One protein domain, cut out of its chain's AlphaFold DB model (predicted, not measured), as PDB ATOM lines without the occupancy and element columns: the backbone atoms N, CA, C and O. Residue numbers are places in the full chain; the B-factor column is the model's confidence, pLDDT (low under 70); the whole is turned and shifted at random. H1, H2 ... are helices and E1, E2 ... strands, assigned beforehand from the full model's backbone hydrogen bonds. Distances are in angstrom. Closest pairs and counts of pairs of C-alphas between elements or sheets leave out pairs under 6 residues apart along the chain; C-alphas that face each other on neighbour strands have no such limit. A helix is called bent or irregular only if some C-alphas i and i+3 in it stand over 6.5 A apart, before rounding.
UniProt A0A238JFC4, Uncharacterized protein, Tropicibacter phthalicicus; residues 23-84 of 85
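This is residues 23 to 84 of the 85 residues of an uncharacterized protein of Tropicibacter phthalicicus (UniProt A0A238JFC4). A two-stranded hairpin, E1 and E2, forms one end of a small body whose rest is a cluster of three helices, with the centres of H1, H2 and H3 at the corners of a triangle and H1 touching both of the others. At the other end of the longest axis lies the loop of residues 47 to 58, which joins H1 to the short H2 and has no named element. The printed part has 62 residues, with two named strands and three named helices in the order E1, E2, H1, H2, H3; the sheet has the order E1 - E2 and is antiparallel, and the class is mixed, helices and strands. The whole is compact, with a radius of gyration of the C-alphas of 10.9 A, and its outline is rounded, with spans of 29 by 21 by 17 A.

Strand E1 holds residues 23 to 26, and its first C-alpha, that of Met 23, is at (101.154, 74.255, 111.897). A tight link of 5 residues leads to strand E2, residues 32 to 36, which is 13.0 A long from first to last C-alpha. Helix H1 follows with 0 residues between, a tight link; it holds residues 37 to 46, is 14.3 A long and begins with C-alpha 37 at (95.944, 73.881, 117.804). Helix H2 is short, residues 59 to 63, and measures 6.5 A. Helix H3, residues 73 to 83, is the longest helix by residues and measures 15.4 A; it ends with C-alpha 83 at (102.473, 82.094, 120.065). No helix is bent or irregular.

E1 and E2 form a hairpin of antiparallel neighbour strands, with 146 degrees between their N-to-C directions. The C-alphas of Val 24 and Lys 34 face each other at 4.7 A, and those of Ser 26 and Lys 32 at 4.5 A. Across the pair, N 23 and O 35 are within hydrogen-bond range at 2.8 A, and so are N 33 and O 25, also at 2.8 A. From E2 the backbone passes directly into H1. H1 and H3 touch, their closest C-alphas being those of Cys 43 and Cys 82, 5.6 A apart; they run opposite ways at a steep tilt of 44 degrees. H1 and H2 touch, with 6.1 A between their closest C-alphas, those of Lys 37 and Pro 59. H2 and H3 are close but not clearly touching, with the C-alphas of Val 63 and Lys 80 closest at 7.2 A. Toward the hairpin, the closest C-alphas of E1 and H2 are those of Met 23 and Glu 60, 7.0 A apart, and E2 and H2 are near each other. The closest C-alphas of E2 and H3 are those of Val 35 and Leu 83, at 6.9 A, while E1 and H3 are apart. In H1, H2 and H3 every pair of O i and N i+4 is within hydrogen-bond range.

The two C-alphas farthest apart, those of Gly 30 and Gly 51, are 30.7 A from each other. The C-alphas of Met 23 and Gly 84, the first and last printed residues, are 13.0 A apart. The printed part runs from residue 23 to 84 and has no cut. The link from H1 to H2 is long, with 12 residues, and its C-alphas lie 9 to 14 A from the mean of all C-alphas; the link from H2 to H3, with 9 residues, is short but not tight. The mean pLDDT of the printed part is 78.2, and the model's confidence is under 70 at residues 28 to 30 and 68 to 69.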
ATOM      1  N   MET A  23     101.043  73.288 112.978       74.25
ATOM      2  CA  MET A  23     101.154  74.255 111.897       74.25
ATOM      3  C   MET A  23     102.538  74.879 111.919       74.25
ATOM      4  O   MET A  23     103.076  75.192 112.980       74.25
ATOM      5  N   VAL A  24     103.115  75.091 110.742       75.69
ATOM      6  CA  VAL A  24     104.382  75.810 110.612       75.69
ATOM      7  C   VAL A  24     104.074  77.244 110.214       75.69
ATOM      8  O   VAL A  24     103.562  77.488 109.126       75.69
ATOM      9  N   VAL A  25     104.409  78.185 111.089       75.62
ATOM     10  CA  VAL A  25     104.141  79.611 110.901       75.62
ATOM     11  C   VAL A  25     105.466  80.352 110.830       75.62
ATOM     12  O   VAL A  25     106.394  80.052 111.580       75.62
ATOM     13  N   SER A  26     105.580  81.308 109.915       73.81
ATOM     14  CA  SER A  26     106.769  82.153 109.821       73.81
ATOM     15  C   SER A  26     106.659  83.320 110.796       73.81
ATOM     16  O   SER A  26     105.713  84.103 110.716       73.81
ATOM     17  N   ARG A  27     107.647  83.449 111.679       71.81
ATOM     18  CA  ARG A  27     107.890  84.642 112.487       71.81
ATOM     19  C   ARG A  27     108.294  85.817 111.615       71.81
ATOM     20  O   ARG A  27     108.844  85.651 110.522       71.81
ATOM     21  N   THR A  28     108.127  87.006 112.176       67.00
ATOM     22  CA  THR A  28     108.594  88.258 111.571       67.00
ATOM     23  C   THR A  28     110.118  88.273 111.352       67.00
ATOM     24  O   THR A  28     110.592  88.901 110.410       67.00
ATOM     25  N   ASP A  29     110.892  87.525 112.154       69.56
ATOM     26  CA  ASP A  29     112.348  87.353 111.979       69.56
ATOM     27  C   ASP A  29     112.750  86.318 110.904       69.56
ATOM     28  O   ASP A  29     113.933  86.082 110.670       69.56
ATOM     29  N   GLY A  30     111.775  85.695 110.231       68.56
ATOM     30  CA  GLY A  30     111.998  84.676 109.203       68.56
ATOM     31  C   GLY A  30     112.161  83.250 109.741       68.56
ATOM     32  O   GLY A  30     112.149  82.301 108.953       68.56
ATOM     33  N   GLN A  31     112.257  83.054 111.062       74.69
ATOM     34  CA  GLN A  31     112.197  81.718 111.656       74.69
ATOM     35  C   GLN A  31     110.823  81.079 111.493       74.69
ATOM     36  O   GLN A  31     109.785  81.698 111.689       74.69
ATOM     37  N   LYS A  32     110.810  79.781 111.207       76.44
ATOM     38  CA  LYS A  32     109.586  78.984 111.215       76.44
ATOM     39  C   LYS A  32     109.370  78.414 112.610       76.44
ATOM     40  O   LYS A  32     110.225  77.688 113.113       76.44
ATOM     41  N   VAL A  33     108.236  78.721 113.224       77.25
ATOM     42  CA  VAL A  33     107.803  78.124 114.490       77.25
ATOM     43  C   VAL A  33     106.717  77.101 114.244       77.25
ATOM     44  O   VAL A  33     105.882  77.254 113.355       77.25
ATOM     45  N   LYS A  34     106.757  76.028 115.031       79.94
ATOM     46  CA  LYS A  34     105.680  75.048 115.075       79.94
ATOM     47  C   LYS A  34     104.694  75.490 116.140       79.94
ATOM     48  O   LYS A  34     105.075  75.624 117.300       79.94
ATOM     49  N   VAL A  35     103.460  75.716 115.722       80.62
ATOM     50  CA  VAL A  35     102.351  76.115 116.577       80.62
ATOM     51  C   VAL A  35     101.288  75.027 116.510       80.62
ATOM     52  O   VAL A  35     100.891  74.599 115.429       80.62
ATOM     53  N   THR A  36     100.822  74.568 117.662       82.62
ATOM     54  CA  THR A  36      99.733  73.587 117.761       82.62
ATOM     55  C   THR A  36      98.374  74.266 117.839       82.62
ATOM     56  O   THR A  36      98.250  75.426 118.242       82.62
ATOM     57  N   LYS A  37      97.327  73.499 117.521       81.94
ATOM     58  CA  LYS A  37      95.944  73.881 117.804       81.94
ATOM     59  C   LYS A  37      95.759  74.223 119.293       81.94
ATOM     60  O   LYS A  37      95.237  75.284 119.621       81.94
ATOM     61  N   GLU A  38      96.261  73.392 120.210       82.19
ATOM     62  CA  GLU A  38      96.154  73.687 121.645       82.19
ATOM     63  C   GLU A  38      96.839  75.004 122.037       82.19
ATOM     64  O   GLU A  38      96.268  75.777 122.804       82.19
ATOM     65  N   GLN A  39      98.029  75.302 121.501       82.81
ATOM     66  CA  GLN A  39      98.716  76.570 121.783       82.81
ATOM     67  C   GLN A  39      97.913  77.781 121.312       82.81
ATOM     68  O   GLN A  39      97.798  78.755 122.055       82.81
ATOM     69  N   VAL A  40      97.320  77.711 120.117       83.94
ATOM     70  CA  VAL A  40      96.429  78.760 119.608       83.94
ATOM     71  C   VAL A  40      95.252  78.982 120.555       83.94
ATOM     72  O   VAL A  40      94.992  80.126 120.916       83.94
ATOM     73  N   GLU A  41      94.584  77.932 121.040       84.12
ATOM     74  CA  GLU A  41      93.492  78.115 122.007       84.12
ATOM     75  C   GLU A  41      93.947  78.687 123.348       84.12
ATOM     76  O   GLU A  41      93.242  79.511 123.936       84.12
ATOM     77  N   ILE A  42      95.087  78.222 123.864       85.00
ATOM     78  CA  ILE A  42      95.633  78.694 125.138       85.00
ATOM     79  C   ILE A  42      95.919  80.190 125.030       85.00
ATOM     80  O   ILE A  42      95.426  80.965 125.849       85.00
ATOM     81  N   CYS A  43      96.638  80.605 123.986       85.88
ATOM     82  CA  CYS A  43      96.964  82.005 123.748       85.88
ATOM     83  C   CYS A  43      95.717  82.856 123.506       85.88
ATOM     84  O   CYS A  43      95.611  83.953 124.049       85.88
ATOM     85  N   TRP A  44      94.739  82.335 122.764       85.12
ATOM     86  CA  TRP A  44      93.457  83.000 122.527       85.12
ATOM     87  C   TRP A  44      92.711  83.308 123.827       85.12
ATOM     88  O   TRP A  44      92.271  84.436 124.059       85.12
ATOM     89  N   LYS A  45      92.614  82.311 124.714       84.25
ATOM     90  CA  LYS A  45      91.961  82.450 126.021       84.25
ATOM     91  C   LYS A  45      92.762  83.370 126.951       84.25
ATOM     92  O   LYS A  45      92.154  84.132 127.702       84.25
ATOM     93  N   GLN A  46      94.098  83.337 126.892       83.19
ATOM     94  CA  GLN A  46      94.967  84.188 127.716       83.19
ATOM     95  C   GLN A  46      94.799  85.680 127.426       83.19
ATOM     96  O   GLN A  46      94.783  86.475 128.361       83.19
ATOM     97  N   VAL A  47      94.618  86.067 126.162       80.19
ATOM     98  CA  VAL A  47      94.418  87.480 125.786       80.19
ATOM     99  C   VAL A  47      92.977  87.969 125.974       80.19
ATOM    100  O   VAL A  47      92.618  89.075 125.568       80.19
ATOM    101  N   GLY A  48      92.132  87.148 126.603       78.69
ATOM    102  CA  GLY A  48      90.768  87.509 126.969       78.69
ATOM    103  C   GLY A  48      89.752  87.380 125.837       78.69
ATOM    104  O   GLY A  48      88.619  87.845 125.997       78.69
ATOM    105  N   PHE A  49      90.100  86.735 124.717       77.50
ATOM    106  CA  PHE A  49      89.101  86.406 123.708       77.50
ATOM    107  C   PHE A  49      88.161  85.321 124.241       77.50
ATOM    108  O   PHE A  49      88.572  84.257 124.707       77.50
ATOM    109  N   LYS A  50      86.861  85.614 124.193       73.81
ATOM    110  CA  LYS A  50      85.808  84.693 124.620       73.81
ATOM    111  C   LYS A  50      85.288  83.917 123.417       73.81
ATOM    112  O   LYS A  50      84.993  84.504 122.381       73.81
ATOM    113  N   GLY A  51      85.100  82.614 123.599       75.56
ATOM    114  CA  GLY A  51      84.532  81.725 122.587       75.56
ATOM    115  C   GLY A  51      85.559  80.800 121.945       75.56
ATOM    116  O   GLY A  51      86.766  80.939 122.143       75.56
ATOM    117  N   ASP A  52      85.042  79.825 121.205       79.25
ATOM    118  CA  ASP A  52      85.848  78.885 120.438       79.25
ATOM    119  C   ASP A  52      86.345  79.568 119.159       79.25
ATOM    120  O   ASP A  52      85.551  79.924 118.285       79.25
ATOM    121  N   ILE A  53      87.660  79.770 119.075       77.56
ATOM    122  CA  ILE A  53      88.326  80.370 117.916       77.56
ATOM    123  C   ILE A  53      88.046  79.569 116.636       77.56
ATOM    124  O   ILE A  53      87.837  80.155 115.573       77.56
ATOM    125  N   TYR A  54      87.915  78.244 116.746       79.44
ATOM    126  CA  TYR A  54      87.726  77.357 115.599       79.44
ATOM    127  C   TYR A  54      86.304  77.284 115.082       79.44
ATOM    128  O   TYR A  54      86.045  76.665 114.051       79.44
ATOM    129  N   LYS A  55      85.373  77.949 115.764       78.19
ATOM    130  CA  LYS A  55      84.029  78.154 115.236       78.19
ATOM    131  C   LYS A  55      84.018  79.150 114.073       78.19
ATOM    132  O   LYS A  55      83.079  79.140 113.281       78.19
ATOM    133  N   PHE A  56      85.030  80.011 113.996       72.25
ATOM    134  CA  PHE A  56      85.077  81.118 113.044       72.25
ATOM    135  C   PHE A  56      86.311  81.099 112.144       72.25
ATOM    136  O   PHE A  56      86.247  81.653 111.054       72.25
ATOM    137  N   LEU A  57      87.413  80.500 112.599       76.38
ATOM    138  CA  LEU A  57      88.708  80.555 111.926       76.38
ATOM    139  C   LEU A  57      89.355  79.179 111.909       76.38
ATOM    140  O   LEU A  57      89.297  78.460 112.906       76.38
ATOM    141  N   THR A  58      90.033  78.812 110.826       77.25
ATOM    142  CA  THR A  58      90.933  77.660 110.900       77.25
ATOM    143  C   THR A  58      92.150  77.984 111.777       77.25
ATOM    144  O   THR A  58      92.469  79.152 112.020       77.25
ATOM    145  N   PRO A  59      92.864  76.964 112.276       70.88
ATOM    146  CA  PRO A  59      94.128  77.161 112.973       70.88
ATOM    147  C   PRO A  59      95.144  78.027 112.201       70.88
ATOM    148  O   PRO A  59      95.789  78.877 112.819       70.88
ATOM    149  N   GLU A  60      95.244  77.895 110.872       71.00
ATOM    150  CA  GLU A  60      96.118  78.744 110.051       71.00
ATOM    151  C   GLU A  60      95.625  80.198 109.954       71.00
ATOM    152  O   GLU A  60      96.420  81.139 109.984       71.00
ATOM    153  N   GLU A  61      94.312  80.409 109.868       75.56
ATOM    154  CA  GLU A  61      93.732  81.756 109.853       75.56
ATOM    155  C   GLU A  61      93.880  82.451 111.211       75.56
ATOM    156  O   GLU A  61      94.113  83.659 111.275       75.56
ATOM    157  N   ALA A  62      93.812  81.681 112.298       77.50
ATOM    158  CA  ALA A  62      94.035  82.172 113.645       77.50
ATOM    159  C   ALA A  62      95.455  82.716 113.826       77.50
ATOM    160  O   ALA A  62      95.618  83.821 114.326       77.50
ATOM    161  N   VAL A  63      96.495  82.001 113.387       74.81
ATOM    162  CA  VAL A  63      97.883  82.502 113.476       74.81
ATOM    163  C   VAL A  63      98.132  83.704 112.555       74.81
ATOM    164  O   VAL A  63      98.961  84.565 112.854       74.81
ATOM    165  N   GLY A  64      97.364  83.809 111.469       74.19
ATOM    166  CA  GLY A  64      97.340  84.950 110.555       74.19
ATOM    167  C   GLY A  64      96.469  86.126 111.008       74.19
ATOM    168  O   GLY A  64      96.269  87.046 110.210       74.19
ATOM    169  N   LEU A  65      95.951  86.123 112.247       76.25
ATOM    170  CA  LEU A  65      94.977  87.116 112.701       76.25
ATOM    171  C   LEU A  65      95.439  88.550 112.433       76.25
ATOM    172  O   LEU A  65      96.590  88.936 112.692       76.25
ATOM    173  N   ARG A  66      94.494  89.367 111.973       71.94
ATOM    174  CA  ARG A  66      94.655  90.812 111.845       71.94
ATOM    175  C   ARG A  66      93.665  91.514 112.774       71.94
ATOM    176  O   ARG A  66      92.582  90.975 113.011       71.94
ATOM    177  N   PRO A  67      94.014  92.704 113.283       70.50
ATOM    178  CA  PRO A  67      93.071  93.519 114.036       70.50
ATOM    179  C   PRO A  67      91.816  93.766 113.198       70.50
ATOM    180  O   PRO A  67      91.894  93.982 111.987       70.50
ATOM    181  N   SER A  68      90.659  93.723 113.845       67.44
ATOM    182  CA  SER A  68      89.352  93.945 113.222       67.44
ATOM    183  C   SER A  68      88.465  94.726 114.190       67.44
ATOM    184  O   SER A  68      88.850  94.929 115.336       67.44
ATOM    185  N   GLY A  69      87.275  95.171 113.776       63.22
ATOM    186  CA  GLY A  69      86.404  95.999 114.630       63.22
ATOM    187  C   GLY A  69      86.108  95.416 116.026       63.22
ATOM    188  O   GLY A  69      85.822  96.174 116.946       63.22
ATOM    189  N   SER A  70      86.232  94.096 116.198       73.38
ATOM    190  CA  SER A  70      86.025  93.383 117.469       73.38
ATOM    191  C   SER A  70      87.321  93.035 118.222       73.38
ATOM    192  O   SER A  70      87.249  92.446 119.298       73.38
ATOM    193  N   MET A  71      88.496  93.331 117.655       78.25
ATOM    194  CA  MET A  71      89.812  92.942 118.181       78.25
ATOM    195  C   MET A  71      90.797  94.095 118.072       78.25
ATOM    196  O   MET A  71      91.150  94.514 116.967       78.25
ATOM    197  N   SER A  72      91.278  94.584 119.213       84.50
ATOM    198  CA  SER A  72      92.279  95.647 119.214       84.50
ATOM    199  C   SER A  72      93.637  95.135 118.729       84.50
ATOM    200  O   SER A  72      93.956  93.949 118.829       84.50
ATOM    201  N   GLN A  73      94.461  96.055 118.224       85.06
ATOM    202  CA  GLN A  73      95.845  95.770 117.844       85.06
ATOM    203  C   GLN A  73      96.625  95.139 119.011       85.06
ATOM    204  O   GLN A  73      97.271  94.117 118.818       85.06
ATOM    205  N   GLU A  74      96.463  95.659 120.231       84.62
ATOM    206  CA  GLU A  74      97.116  95.124 121.435       84.62
ATOM    207  C   GLU A  74      96.731  93.671 121.735       84.62
ATOM    208  O   GLU A  74      97.585  92.883 122.131       84.62
ATOM    209  N   GLN A  75      95.468  93.281 121.528       83.12
ATOM    210  CA  GLN A  75      95.049  91.891 121.733       83.12
ATOM    211  C   GLN A  75      95.659  90.957 120.685       83.12
ATOM    212  O   GLN A  75      96.063  89.842 121.012       83.12
ATOM    213  N   VAL A  76      95.743  91.414 119.432       83.06
ATOM    214  CA  VAL A  76      96.372  90.655 118.343       83.06
ATOM    215  C   VAL A  76      97.875  90.518 118.570       83.06
ATOM    216  O   VAL A  76      98.413  89.429 118.382       83.06
ATOM    217  N   ASP A  77      98.542  91.579 119.019       85.56
ATOM    218  CA  ASP A  77      99.972  91.549 119.332       85.56
ATOM    219  C   ASP A  77     100.262  90.667 120.547       85.56
ATOM    220  O   ASP A  77     101.171  89.844 120.495       85.56
ATOM    221  N   ALA A  78      99.454  90.746 121.608       85.19
ATOM    222  CA  ALA A  78      99.580  89.858 122.763       85.19
ATOM    223  C   ALA A  78      99.359  88.384 122.379       85.19
ATOM    224  O   ALA A  78     100.044  87.491 122.879       85.19
ATOM    225  N   PHE A  79      98.427  88.126 121.460       86.56
ATOM    226  CA  PHE A  79      98.130  86.782 120.977       86.56
ATOM    227  C   PHE A  79      99.301  86.220 120.166       86.56
ATOM    228  O   PHE A  79      99.759  85.110 120.433       86.56
ATOM    229  N   LYS A  80      99.838  87.010 119.230       84.25
ATOM    230  CA  LYS A  80     101.028  86.649 118.447       84.25
ATOM    231  C   LYS A  80     102.257  86.469 119.330       84.25
ATOM    232  O   LYS A  80     102.944  85.463 119.196       84.25
ATOM    233  N   ALA A  81     102.467  87.356 120.299       85.50
ATOM    234  CA  ALA A  81     103.549  87.241 121.270       85.50
ATOM    235  C   ALA A  81     103.451  85.948 122.096       85.50
ATOM    236  O   ALA A  81     104.461  85.276 122.296       85.50
ATOM    237  N   CYS A  82     102.246  85.550 122.520       85.12
ATOM    238  CA  CYS A  82     102.031  84.277 123.215       85.12
ATOM    239  C   CYS A  82     102.379  83.060 122.337       85.12
ATOM    240  O   CYS A  82     102.947  82.085 122.827       85.12
ATOM    241  N   LEU A  83     102.098  83.132 121.033       81.25
ATOM    242  CA  LEU A  83     102.473  82.094 120.065       81.25
ATOM    243  C   LEU A  83     103.951  82.139 119.655       81.25
ATOM    244  O   LEU A  83     104.420  81.229 118.969       81.25
ATOM    245  N   GLY A  84     104.678  83.179 120.066       78.19
ATOM    246  CA  GLY A  84     106.044  83.436 119.631       78.19
ATOM    247  C   GLY A  84     106.119  83.768 118.142       78.19
ATOM    248  O   GLY A  84     106.942  83.170 117.449       78.19
TER     249      GLY A  84